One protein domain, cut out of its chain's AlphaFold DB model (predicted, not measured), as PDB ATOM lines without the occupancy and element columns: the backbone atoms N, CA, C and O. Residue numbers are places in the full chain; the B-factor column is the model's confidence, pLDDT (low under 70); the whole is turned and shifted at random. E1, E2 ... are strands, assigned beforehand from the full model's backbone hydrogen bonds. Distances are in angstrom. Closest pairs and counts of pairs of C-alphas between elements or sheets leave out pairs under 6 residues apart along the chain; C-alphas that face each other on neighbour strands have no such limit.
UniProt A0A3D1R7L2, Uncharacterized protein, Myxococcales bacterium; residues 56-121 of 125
ATOM      1  N   CYS A  56      18.515  -1.748 -47.875       87.25
ATOM      2  CA  CYS A  56      17.590  -2.000 -46.772       87.25
ATOM      3  C   CYS A  56      16.342  -2.783 -47.227       87.25
ATOM      4  O   CYS A  56      15.840  -2.549 -48.331       87.25
ATOM      5  N   PRO A  57      15.805  -3.680 -46.377       90.19
ATOM      6  CA  PRO A  57      14.505  -4.323 -46.564       90.19
ATOM      7  C   PRO A  57      13.365  -3.330 -46.836       90.19
ATOM      8  O   PRO A  57      13.423  -2.173 -46.431       90.19
ATOM      9  N   GLU A  58      12.267  -3.801 -47.440       85.88
ATOM     10  CA  GLU A  58      11.112  -2.959 -47.812       85.88
ATOM     11  C   GLU A  58      10.525  -2.157 -46.633       85.88
ATOM     12  O   GLU A  58      10.118  -1.006 -46.805       85.88
ATOM     13  N   ASN A  59      10.547  -2.718 -45.420       87.31
ATOM     14  CA  ASN A  59      10.032  -2.077 -44.202       87.31
ATOM     15  C   ASN A  59      11.088  -1.284 -43.424       87.31
ATOM     16  O   ASN A  59      10.797  -0.740 -42.362       87.31
ATOM     17  N   GLU A  60      12.298  -1.176 -43.961       89.88
ATOM     18  CA  GLU A  60      13.391  -0.435 -43.356       89.88
ATOM     19  C   GLU A  60      13.816   0.718 -44.260       89.88
ATOM     20  O   GLU A  60      13.505   0.796 -45.453       89.88
ATOM     21  N   ARG A  61      14.499   1.680 -43.664       87.06
ATOM     22  CA  ARG A  61      15.080   2.813 -44.361       87.06
ATOM     23  C   ARG A  61      16.490   3.009 -43.846       87.06
ATOM     24  O   ARG A  61      16.736   2.909 -42.646       87.06
ATOM     25  N   CYS A  62      17.396   3.284 -44.773       87.19
ATOM     26  CA  CYS A  62      18.767   3.572 -44.412       87.19
ATOM     27  C   CYS A  62      18.869   4.961 -43.784       87.19
ATOM     28  O   CYS A  62      18.351   5.937 -44.331       87.19
ATOM     29  N   VAL A  63      19.561   5.026 -42.655       83.81
ATOM     30  CA  VAL A  63      19.971   6.240 -41.965       83.81
ATOM     31  C   VAL A  63      21.428   6.063 -41.580       83.81
ATOM     32  O   VAL A  63      21.764   5.160 -40.817       83.81
ATOM     33  N   ASP A  64      22.289   6.900 -42.146       77.94
ATOM     34  CA  ASP A  64      23.730   6.887 -41.889       77.94
ATOM     35  C   ASP A  64      24.371   5.481 -42.028       77.94
ATOM     36  O   ASP A  64      25.175   5.032 -41.212       77.94
ATOM     37  N   GLY A  65      24.000   4.757 -43.091       82.31
ATOM     38  CA  GLY A  65      24.544   3.432 -43.421       82.31
ATOM     39  C   GLY A  65      23.919   2.269 -42.646       82.31
ATOM     40  O   GLY A  65      24.297   1.118 -42.856       82.31
ATOM     41  N   LEU A  66      22.952   2.548 -41.771       85.19
ATOM     42  CA  LEU A  66      22.242   1.556 -40.971       85.19
ATOM     43  C   LEU A  66      20.768   1.508 -41.361       85.19
ATOM     44  O   LEU A  66      20.123   2.538 -41.539       85.19
ATOM     45  N   CYS A  67      20.215   0.306 -41.475       88.88
ATOM     46  CA  CYS A  67      18.797   0.131 -41.750       88.88
ATOM     47  C   CYS A  67      17.995   0.185 -40.452       88.88
ATOM     48  O   CYS A  67      18.254  -0.571 -39.517       88.88
ATOM     49  N   TYR A  68      17.014   1.080 -40.414       88.94
ATOM     50  CA  TYR A  68      16.081   1.206 -39.304       88.94
ATOM     51  C   TYR A  68      14.654   0.930 -39.774       88.94
ATOM     52  O   TYR A  68      14.289   1.344 -40.880       88.94
ATOM     53  N   PRO A  69      13.822   0.271 -38.953       90.69
ATOM     54  CA  PRO A  69      12.432   0.020 -39.298       90.69
ATOM     55  C   PRO A  69      11.658   1.330 -39.454       90.69
ATOM     56  O   PRO A  69      11.906   2.312 -38.756       90.69
ATOM     57  N   LYS A  70      10.701   1.350 -40.382       89.19
ATOM     58  CA  LYS A  70       9.796   2.491 -40.609       89.19
ATOM     59  C   LYS A  70       8.677   2.563 -39.564       89.19
ATOM     60  O   LYS A  70       7.871   3.488 -39.593       89.19
ATOM     61  N   ASP A  71       8.599   1.588 -38.667       90.06
ATOM     62  CA  ASP A  71       7.595   1.480 -37.618       90.06
ATOM     63  C   ASP A  71       8.232   1.273 -36.238       90.06
ATOM     64  O   ASP A  71       9.247   0.598 -36.079       90.06
ATOM     65  N   CYS A  72       7.614   1.881 -35.227       89.44
ATOM     66  CA  CYS A  72       7.907   1.656 -33.820       89.44
ATOM     67  C   CYS A  72       6.817   0.779 -33.204       89.44
ATOM     68  O   CYS A  72       5.894   1.264 -32.543       89.44
ATOM     69  N   GLY A  73       6.909  -0.534 -33.428       84.12
ATOM     70  CA  GLY A  73       6.002  -1.516 -32.839       84.12
ATOM     71  C   GLY A  73       4.607  -1.470 -33.464       84.12
ATOM     72  O   GLY A  73       4.362  -2.111 -34.476       84.12
ATOM     73  N   THR A  74       3.667  -0.750 -32.848       78.88
ATOM     74  CA  THR A  74       2.281  -0.638 -33.349       78.88
ATOM     75  C   THR A  74       2.013   0.638 -34.144       78.88
ATOM     76  O   THR A  74       0.886   0.853 -34.584       78.88
ATOM     77  N   SER A  75       3.011   1.511 -34.292       82.06
ATOM     78  CA  SER A  75       2.860   2.812 -34.945       82.06
ATOM     79  C   SER A  75       3.848   2.951 -36.095       82.06
ATOM     80  O   SER A  75       5.056   2.850 -35.888       82.06
ATOM     81  N   ASN A  76       3.345   3.216 -37.302       85.69
ATOM     82  CA  ASN A  76       4.185   3.634 -38.420       85.69
ATOM     83  C   ASN A  76       4.691   5.054 -38.179       85.69
ATOM     84  O   ASN A  76       3.925   5.932 -37.781       85.69
ATOM     85  N   CYS A  77       5.975   5.267 -38.435       84.94
ATOM     86  CA  CYS A  77       6.561   6.591 -38.420       84.94
ATOM     87  C   CYS A  77       6.101   7.391 -39.639       84.94
ATOM     88  O   CYS A  77       5.785   6.827 -40.692       84.94
ATOM     89  N   ASP A  78       6.071   8.714 -39.487       82.31
ATOM     90  CA  ASP A  78       5.761   9.620 -40.585       82.31
ATOM     91  C   ASP A  78       6.698   9.394 -41.787       82.31
ATOM     92  O   ASP A  78       7.841   8.943 -41.627       82.31
ATOM     93  N   PRO A  79       6.260   9.727 -43.014       78.69
ATOM     94  CA  PRO A  79       7.134   9.716 -44.179       78.69
ATOM     95  C   PRO A  79       8.382  10.560 -43.906       78.69
ATOM     96  O   PRO A  79       8.272  11.724 -43.532       78.69
ATOM     97  N   GLY A  80       9.570   9.981 -44.087       76.06
ATOM     98  CA  GLY A  80      10.809  10.671 -43.710       76.06
ATOM     99  C   GLY A  80      11.384  10.245 -42.365       76.06
ATOM    100  O   GLY A  80      12.504  10.639 -42.077       76.06
ATOM    101  N   ALA A  81      10.685   9.434 -41.567       82.19
ATOM    102  CA  ALA A  81      11.138   8.999 -40.250       82.19
ATOM    103  C   ALA A  81      11.352   7.482 -40.147       82.19
ATOM    104  O   ALA A  81      10.828   6.691 -40.932       82.19
ATOM    105  N   VAL A  82      12.158   7.100 -39.162       86.50
ATOM    106  CA  VAL A  82      12.492   5.723 -38.794       86.50
ATOM    107  C   VAL A  82      12.388   5.530 -37.290       86.50
ATOM    108  O   VAL A  82      12.455   6.486 -36.521       86.50
ATOM    109  N   CYS A  83      12.257   4.286 -36.858       88.69
ATOM    110  CA  CYS A  83      12.245   3.949 -35.453       88.69
ATOM    111  C   CYS A  83      13.658   3.776 -34.902       88.69
ATOM    112  O   CYS A  83      14.362   2.823 -35.239       88.69
ATOM    113  N   ILE A  84      14.045   4.665 -33.989       84.38
ATOM    114  CA  ILE A  84      15.321   4.609 -33.277       84.38
ATOM    115  C   ILE A  84      15.018   4.642 -31.780       84.38
ATOM    116  O   ILE A  84      14.393   5.575 -31.275       84.38
ATOM    117  N   GLY A  85      15.415   3.589 -31.059       80.81
ATOM    118  CA  GLY A  85      15.185   3.492 -29.612       80.81
ATOM    119  C   GLY A  85      13.703   3.491 -29.210       80.81
ATOM    120  O   GLY A  85      13.361   3.974 -28.135       80.81
ATOM    121  N   GLY A  86      12.813   2.991 -30.076       82.75
ATOM    122  CA  GLY A  86      11.367   2.946 -29.825       82.75
ATOM    123  C   GLY A  86      10.626   4.260 -30.093       82.75
ATOM    124  O   GLY A  86       9.440   4.350 -29.789       82.75
ATOM    125  N   THR A  87      11.299   5.264 -30.663       82.19
ATOM    126  CA  THR A  87      10.697   6.552 -31.033       82.19
ATOM    127  C   THR A  87      10.917   6.833 -32.517       82.19
ATOM    128  O   THR A  87      11.991   6.553 -33.050       82.19
ATOM    129  N   CYS A  88       9.907   7.395 -33.184       84.19
ATOM    130  CA  CYS A  88      10.023   7.829 -34.571       84.19
ATOM    131  C   CYS A  88      10.884   9.091 -34.661       84.19
ATOM    132  O   CYS A  88      10.532  10.128 -34.101       84.19
ATOM    133  N   GLN A  89      12.004   8.997 -35.369       81.31
ATOM    134  CA  GLN A  89      12.954  10.082 -35.595       81.31
ATOM    135  C   GLN A  89      13.105  10.321 -37.095       81.31
ATOM    136  O   GLN A  89      13.193   9.368 -37.869       81.31
ATOM    137  N   ALA A  90      13.123  11.583 -37.523       77.56
ATOM    138  CA  ALA A  90      13.338  11.908 -38.930       77.56
ATOM    139  C   ALA A  90      14.734  11.445 -39.382       77.56
ATOM    140  O   ALA A  90      15.711  11.584 -38.653       77.56
ATOM    141  N   VAL A  91      14.832  10.906 -40.593       74.31
ATOM    142  CA  VAL A  91      16.077  10.390 -41.184       74.31
ATOM    143  C   VAL A  91      17.107  11.496 -41.349       74.31
ATOM    144  O   VAL A  91      18.286  11.270 -41.107       74.31
ATOM    145  N   ASP A  92      16.652  12.710 -41.657       68.75
ATOM    146  CA  ASP A  92      17.506  13.899 -41.710       68.75
ATOM    147  C   ASP A  92      18.122  14.247 -40.344       68.75
ATOM    148  O   ASP A  92      19.120  14.960 -40.279       68.75
ATOM    149  N   CYS A  93      17.522  13.754 -39.255       67.00
ATOM    150  CA  CYS A  93      17.994  13.906 -37.880       67.00
ATOM    151  C   CYS A  93      18.859  12.733 -37.407       67.00
ATOM    152  O   CYS A  93      19.415  12.785 -36.311       67.00
ATOM    153  N   GLY A  94      18.976  11.670 -38.204       58.03
ATOM    154  CA  GLY A  94      19.826  10.536 -37.883       58.03
ATOM    155  C   GLY A  94      21.288  10.954 -37.811       58.03
ATOM    156  O   GLY A  94      21.844  11.420 -38.801       58.03
ATOM    157  N   GLY A  95      21.894  10.814 -36.632       53.38
ATOM    158  CA  GLY A  95      23.273  11.239 -36.371       53.38
ATOM    159  C   GLY A  95      23.416  12.686 -35.887       53.38
ATOM    160  O   GLY A  95      24.533  13.132 -35.643       53.38
ATOM    161  N   ILE A  96      22.312  13.417 -35.710       55.91
ATOM    162  CA  ILE A  96      22.334  14.736 -35.081       55.91
ATOM    163  C   ILE A  96      22.233  14.566 -33.564       55.91
ATOM    164  O   ILE A  96      21.198  14.146 -33.044       55.91
ATOM    165  N   ASP A  97      23.294  14.936 -32.852       53.56
ATOM    166  CA  ASP A  97      23.270  15.102 -31.398       53.56
ATOM    167  C   ASP A  97      22.515  16.408 -31.088       53.56
ATOM    168  O   ASP A  97      23.106  17.469 -30.898       53.56
ATOM    169  N   SER A  98      21.178  16.377 -31.149       54.69
ATOM    170  CA  SER A  98      20.378  17.485 -30.624       54.69
ATOM    171  C   SER A  98      20.608  17.517 -29.118       54.69
ATOM    172  O   SER A  98      20.280  16.553 -28.421       54.69
ATOM    173  N   GLY A  99      21.195  18.603 -28.608       55.91
ATOM    174  CA  GLY A  99      21.448  18.734 -27.179       55.91
ATOM    175  C   GLY A  99      20.154  18.594 -26.371       55.91
ATOM    176  O   GLY A  99      19.049  18.719 -26.894       55.91
ATOM    177  N   VAL A 100      20.257  18.401 -25.052       56.03
ATOM    178  CA  VAL A 100      19.106  18.207 -24.131       56.03
ATOM    179  C   VAL A 100      18.031  19.312 -24.166       56.03
ATOM    180  O   VAL A 100      16.994  19.185 -23.515       56.03
ATOM    181  N   ALA A 101      18.279  20.407 -24.885       60.41
ATOM    182  CA  ALA A 101      17.374  21.529 -25.071       60.41
ATOM    183  C   ALA A 101      17.018  21.789 -26.545       60.41
ATOM    184  O   ALA A 101      16.463  22.849 -26.825       60.41
ATOM    185  N   GLU A 102      17.270  20.861 -27.466       67.25
ATOM    186  CA  GLU A 102      17.002  21.007 -28.899       67.25
ATOM    187  C   GLU A 102      16.143  19.855 -29.431       67.25
ATOM    188  O   GLU A 102      16.154  18.740 -28.919       67.25
ATOM    189  N   VAL A 103      15.358  20.145 -30.461       68.44
ATOM    190  CA  VAL A 103      14.581  19.184 -31.230       68.44
ATOM    191  C   VAL A 103      15.005  19.297 -32.681       68.44
ATOM    192  O   VAL A 103      15.020  20.388 -33.248       68.44
ATOM    193  N   CYS A 104      15.337  18.171 -33.297       68.00
ATOM    194  CA  CYS A 104      15.579  18.158 -34.723       68.00
ATOM    195  C   CYS A 104      14.258  18.101 -35.502       68.00
ATOM    196  O   CYS A 104      13.406  17.243 -35.262       68.00
ATOM    197  N   VAL A 105      14.093  19.011 -36.460       65.06
ATOM    198  CA  VAL A 105      12.948  19.073 -37.367       65.06
ATOM    199  C   VAL A 105      13.483  19.174 -38.789       65.06
ATOM    200  O   VAL A 105      14.124  20.157 -39.140       65.06
ATOM    201  N   LYS A 106      13.216  18.160 -39.624       63.31
ATOM    202  CA  LYS A 106      13.664  18.100 -41.036       63.31
ATOM    203  C   LYS A 106      15.183  18.260 -41.224       63.31
ATOM    204  O   LYS A 106      15.639  18.832 -42.211       63.31
ATOM    205  N   GLY A 107      15.951  17.752 -40.264       64.94
ATOM    206  CA  GLY A 107      17.409  17.827 -40.265       64.94
ATOM    207  C   GLY A 107      17.966  19.075 -39.599       64.94
ATOM    208  O   GLY A 107      19.170  19.157 -39.417       64.94
ATOM    209  N   ASP A 108      17.139  20.019 -39.172       66.94
ATOM    210  CA  ASP A 108      17.601  21.223 -38.495       66.94
ATOM    211  C   ASP A 108      17.355  21.145 -36.982       66.94
ATOM    212  O   ASP A 108      16.252  20.809 -36.547       66.94
ATOM    213  N   CYS A 109      18.369  21.466 -36.174       66.06
ATOM    214  CA  CYS A 109      18.235  21.594 -34.721       66.06
ATOM    215  C   CYS A 109      17.542  22.906 -34.366       66.06
ATOM    216  O   CYS A 109      18.035  23.988 -34.687       66.06
ATOM    217  N   TYR A 110      16.419  22.810 -33.661       69.12
ATOM    218  CA  TYR A 110      15.711  23.951 -33.102       69.12
ATOM    219  C   TYR A 110      15.723  23.884 -31.579       69.12
ATOM    220  O   TYR A 110      15.453  22.822 -31.021       69.12
ATOM    221  N   PRO A 111      15.930  24.998 -30.865       66.69
ATOM    222  CA  PRO A 111      15.782  24.999 -29.418       66.69
ATOM    223  C   PRO A 111      14.337  24.652 -29.015       66.69
ATOM    224  O   PRO A 111      13.369  25.207 -29.527       66.69
ATOM    225  N   THR A 112      14.184  23.764 -28.032       66.31
ATOM    226  CA  THR A 112      12.902  23.355 -27.412       66.31
ATOM    227  C   THR A 112      12.149  24.511 -26.749       66.31
ATOM    228  O   THR A 112      10.965  24.387 -26.432       66.31
ATOM    229  N   ARG A 113      12.820  25.648 -26.524       62.69
ATOM    230  CA  ARG A 113      12.230  26.898 -26.042       62.69
ATOM    231  C   ARG A 113      12.710  28.045 -26.915       62.69
ATOM    232  O   ARG A 113      13.879  28.408 -26.858       62.69
ATOM    233  N   CYS A 114      11.793  28.649 -27.660       65.31
ATOM    234  CA  CYS A 114      12.074  29.861 -28.423       65.31
ATOM    235  C   CYS A 114      11.569  31.072 -27.624       65.31
ATOM    236  O   CYS A 114      10.354  31.206 -27.445       65.31
ATOM    237  N   PRO A 115      12.453  31.932 -27.082       53.75
ATOM    238  CA  PRO A 115      12.035  33.166 -26.431       53.75
ATOM    239  C   PRO A 115      11.546  34.159 -27.495       53.75
ATOM    240  O   PRO A 115      12.352  34.851 -28.094       53.75
ATOM    241  N   GLU A 116      10.233  34.175 -27.749       53.44
ATOM    242  CA  GLU A 116       9.427  35.175 -28.493       53.44
ATOM    243  C   GLU A 116       9.911  35.660 -29.881       53.44
ATOM    244  O   GLU A 116       9.212  36.426 -30.543       53.44
ATOM    245  N   GLN A 117      11.042  35.178 -30.392       54.28
ATOM    246  CA  GLN A 117      11.599  35.496 -31.702       54.28
ATOM    247  C   GLN A 117      12.027  34.195 -32.378       54.28
ATOM    248  O   GLN A 117      12.551  33.286 -31.738       54.28
ATOM    249  N   ALA A 118      11.673  34.099 -33.661       55.09
ATOM    250  CA  ALA A 118      11.683  32.896 -34.482       55.09
ATOM    251  C   ALA A 118      12.878  31.972 -34.211       55.09
ATOM    252  O   ALA A 118      14.027  32.406 -34.235       55.09
ATOM    253  N   CYS A 119      12.587  30.688 -33.993       57.69
ATOM    254  CA  CYS A 119      13.608  29.659 -33.879       57.69
ATOM    255  C   CYS A 119      14.421  29.639 -35.188       57.69
ATOM    256  O   CYS A 119      13.879  29.310 -36.246       57.69
ATOM    257  N   ALA A 120      15.691  30.031 -35.132       57.56
ATOM    258  CA  ALA A 120      16.628  29.847 -36.234       57.56
ATOM    259  C   ALA A 120      17.354  28.509 -36.032       57.56
ATOM    260  O   ALA A 120      17.656  28.171 -34.886       57.56
ATOM    261  N   PRO A 121      17.608  27.739 -37.101       57.25
ATOM    262  CA  PRO A 121      18.376  26.513 -36.986       57.25
ATOM    263  C   PRO A 121      19.831  26.854 -36.651       57.25
ATOM    264  O   PRO A 121      20.494  27.577 -37.401       57.25
TER     265      PRO A 121
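AT A GLANCE: This is residues 56 to 121 of the 125 residues of an uncharacterized protein of Myxococcales bacterium (UniProt A0A3D1R7L2). With little regular structure, three small hairpins, E1-E2, E3-E4 and E5-E6, stand in a row along an elongated, loop-rich body. The printed part has 66 residues, 24 of them in six named strands, E1 to E6 in chain order; it is all strand, in three antiparallel two-stranded sheets. It is only just loose, close to compact, with a radius of gyration of the C-alphas of 13.2 A and spans of 43 by 25 by 19 A.

HOW THE PARTS SIT: E1, residues 60 to 63, and E2, residues 66 to 69, have N 61 and O 68 within hydrogen-bond range at 2.8 A. In E3, residues 81 to 84, and E4, residues 87 to 90, N 82 and O 89 are 2.8 A apart. The closest C-alphas of E2 and E3, Pro 69 and Cys 83, are 5.5 A apart. In E5, residues 102 to 105, and E6, residues 108 to 111, N 103 and O 110 are 2.7 A apart. E3 and E5 are apart.

IN THESE COORDINATES: E1 begins at C-alpha 60 (13.391, -0.435, -43.356); E2 spans 10.1 A. E6 spans 10.0 A, ending at C-alpha 111 (15.782, 24.999, -29.418).

THE WHOLE: The farthest C-alphas, Pro 57 and Glu 116, are 43.7 A apart. The printed part has no cut. Links E2 to E3 and E4 to E5 are long. Residues 92 to 121 have pLDDT under 70.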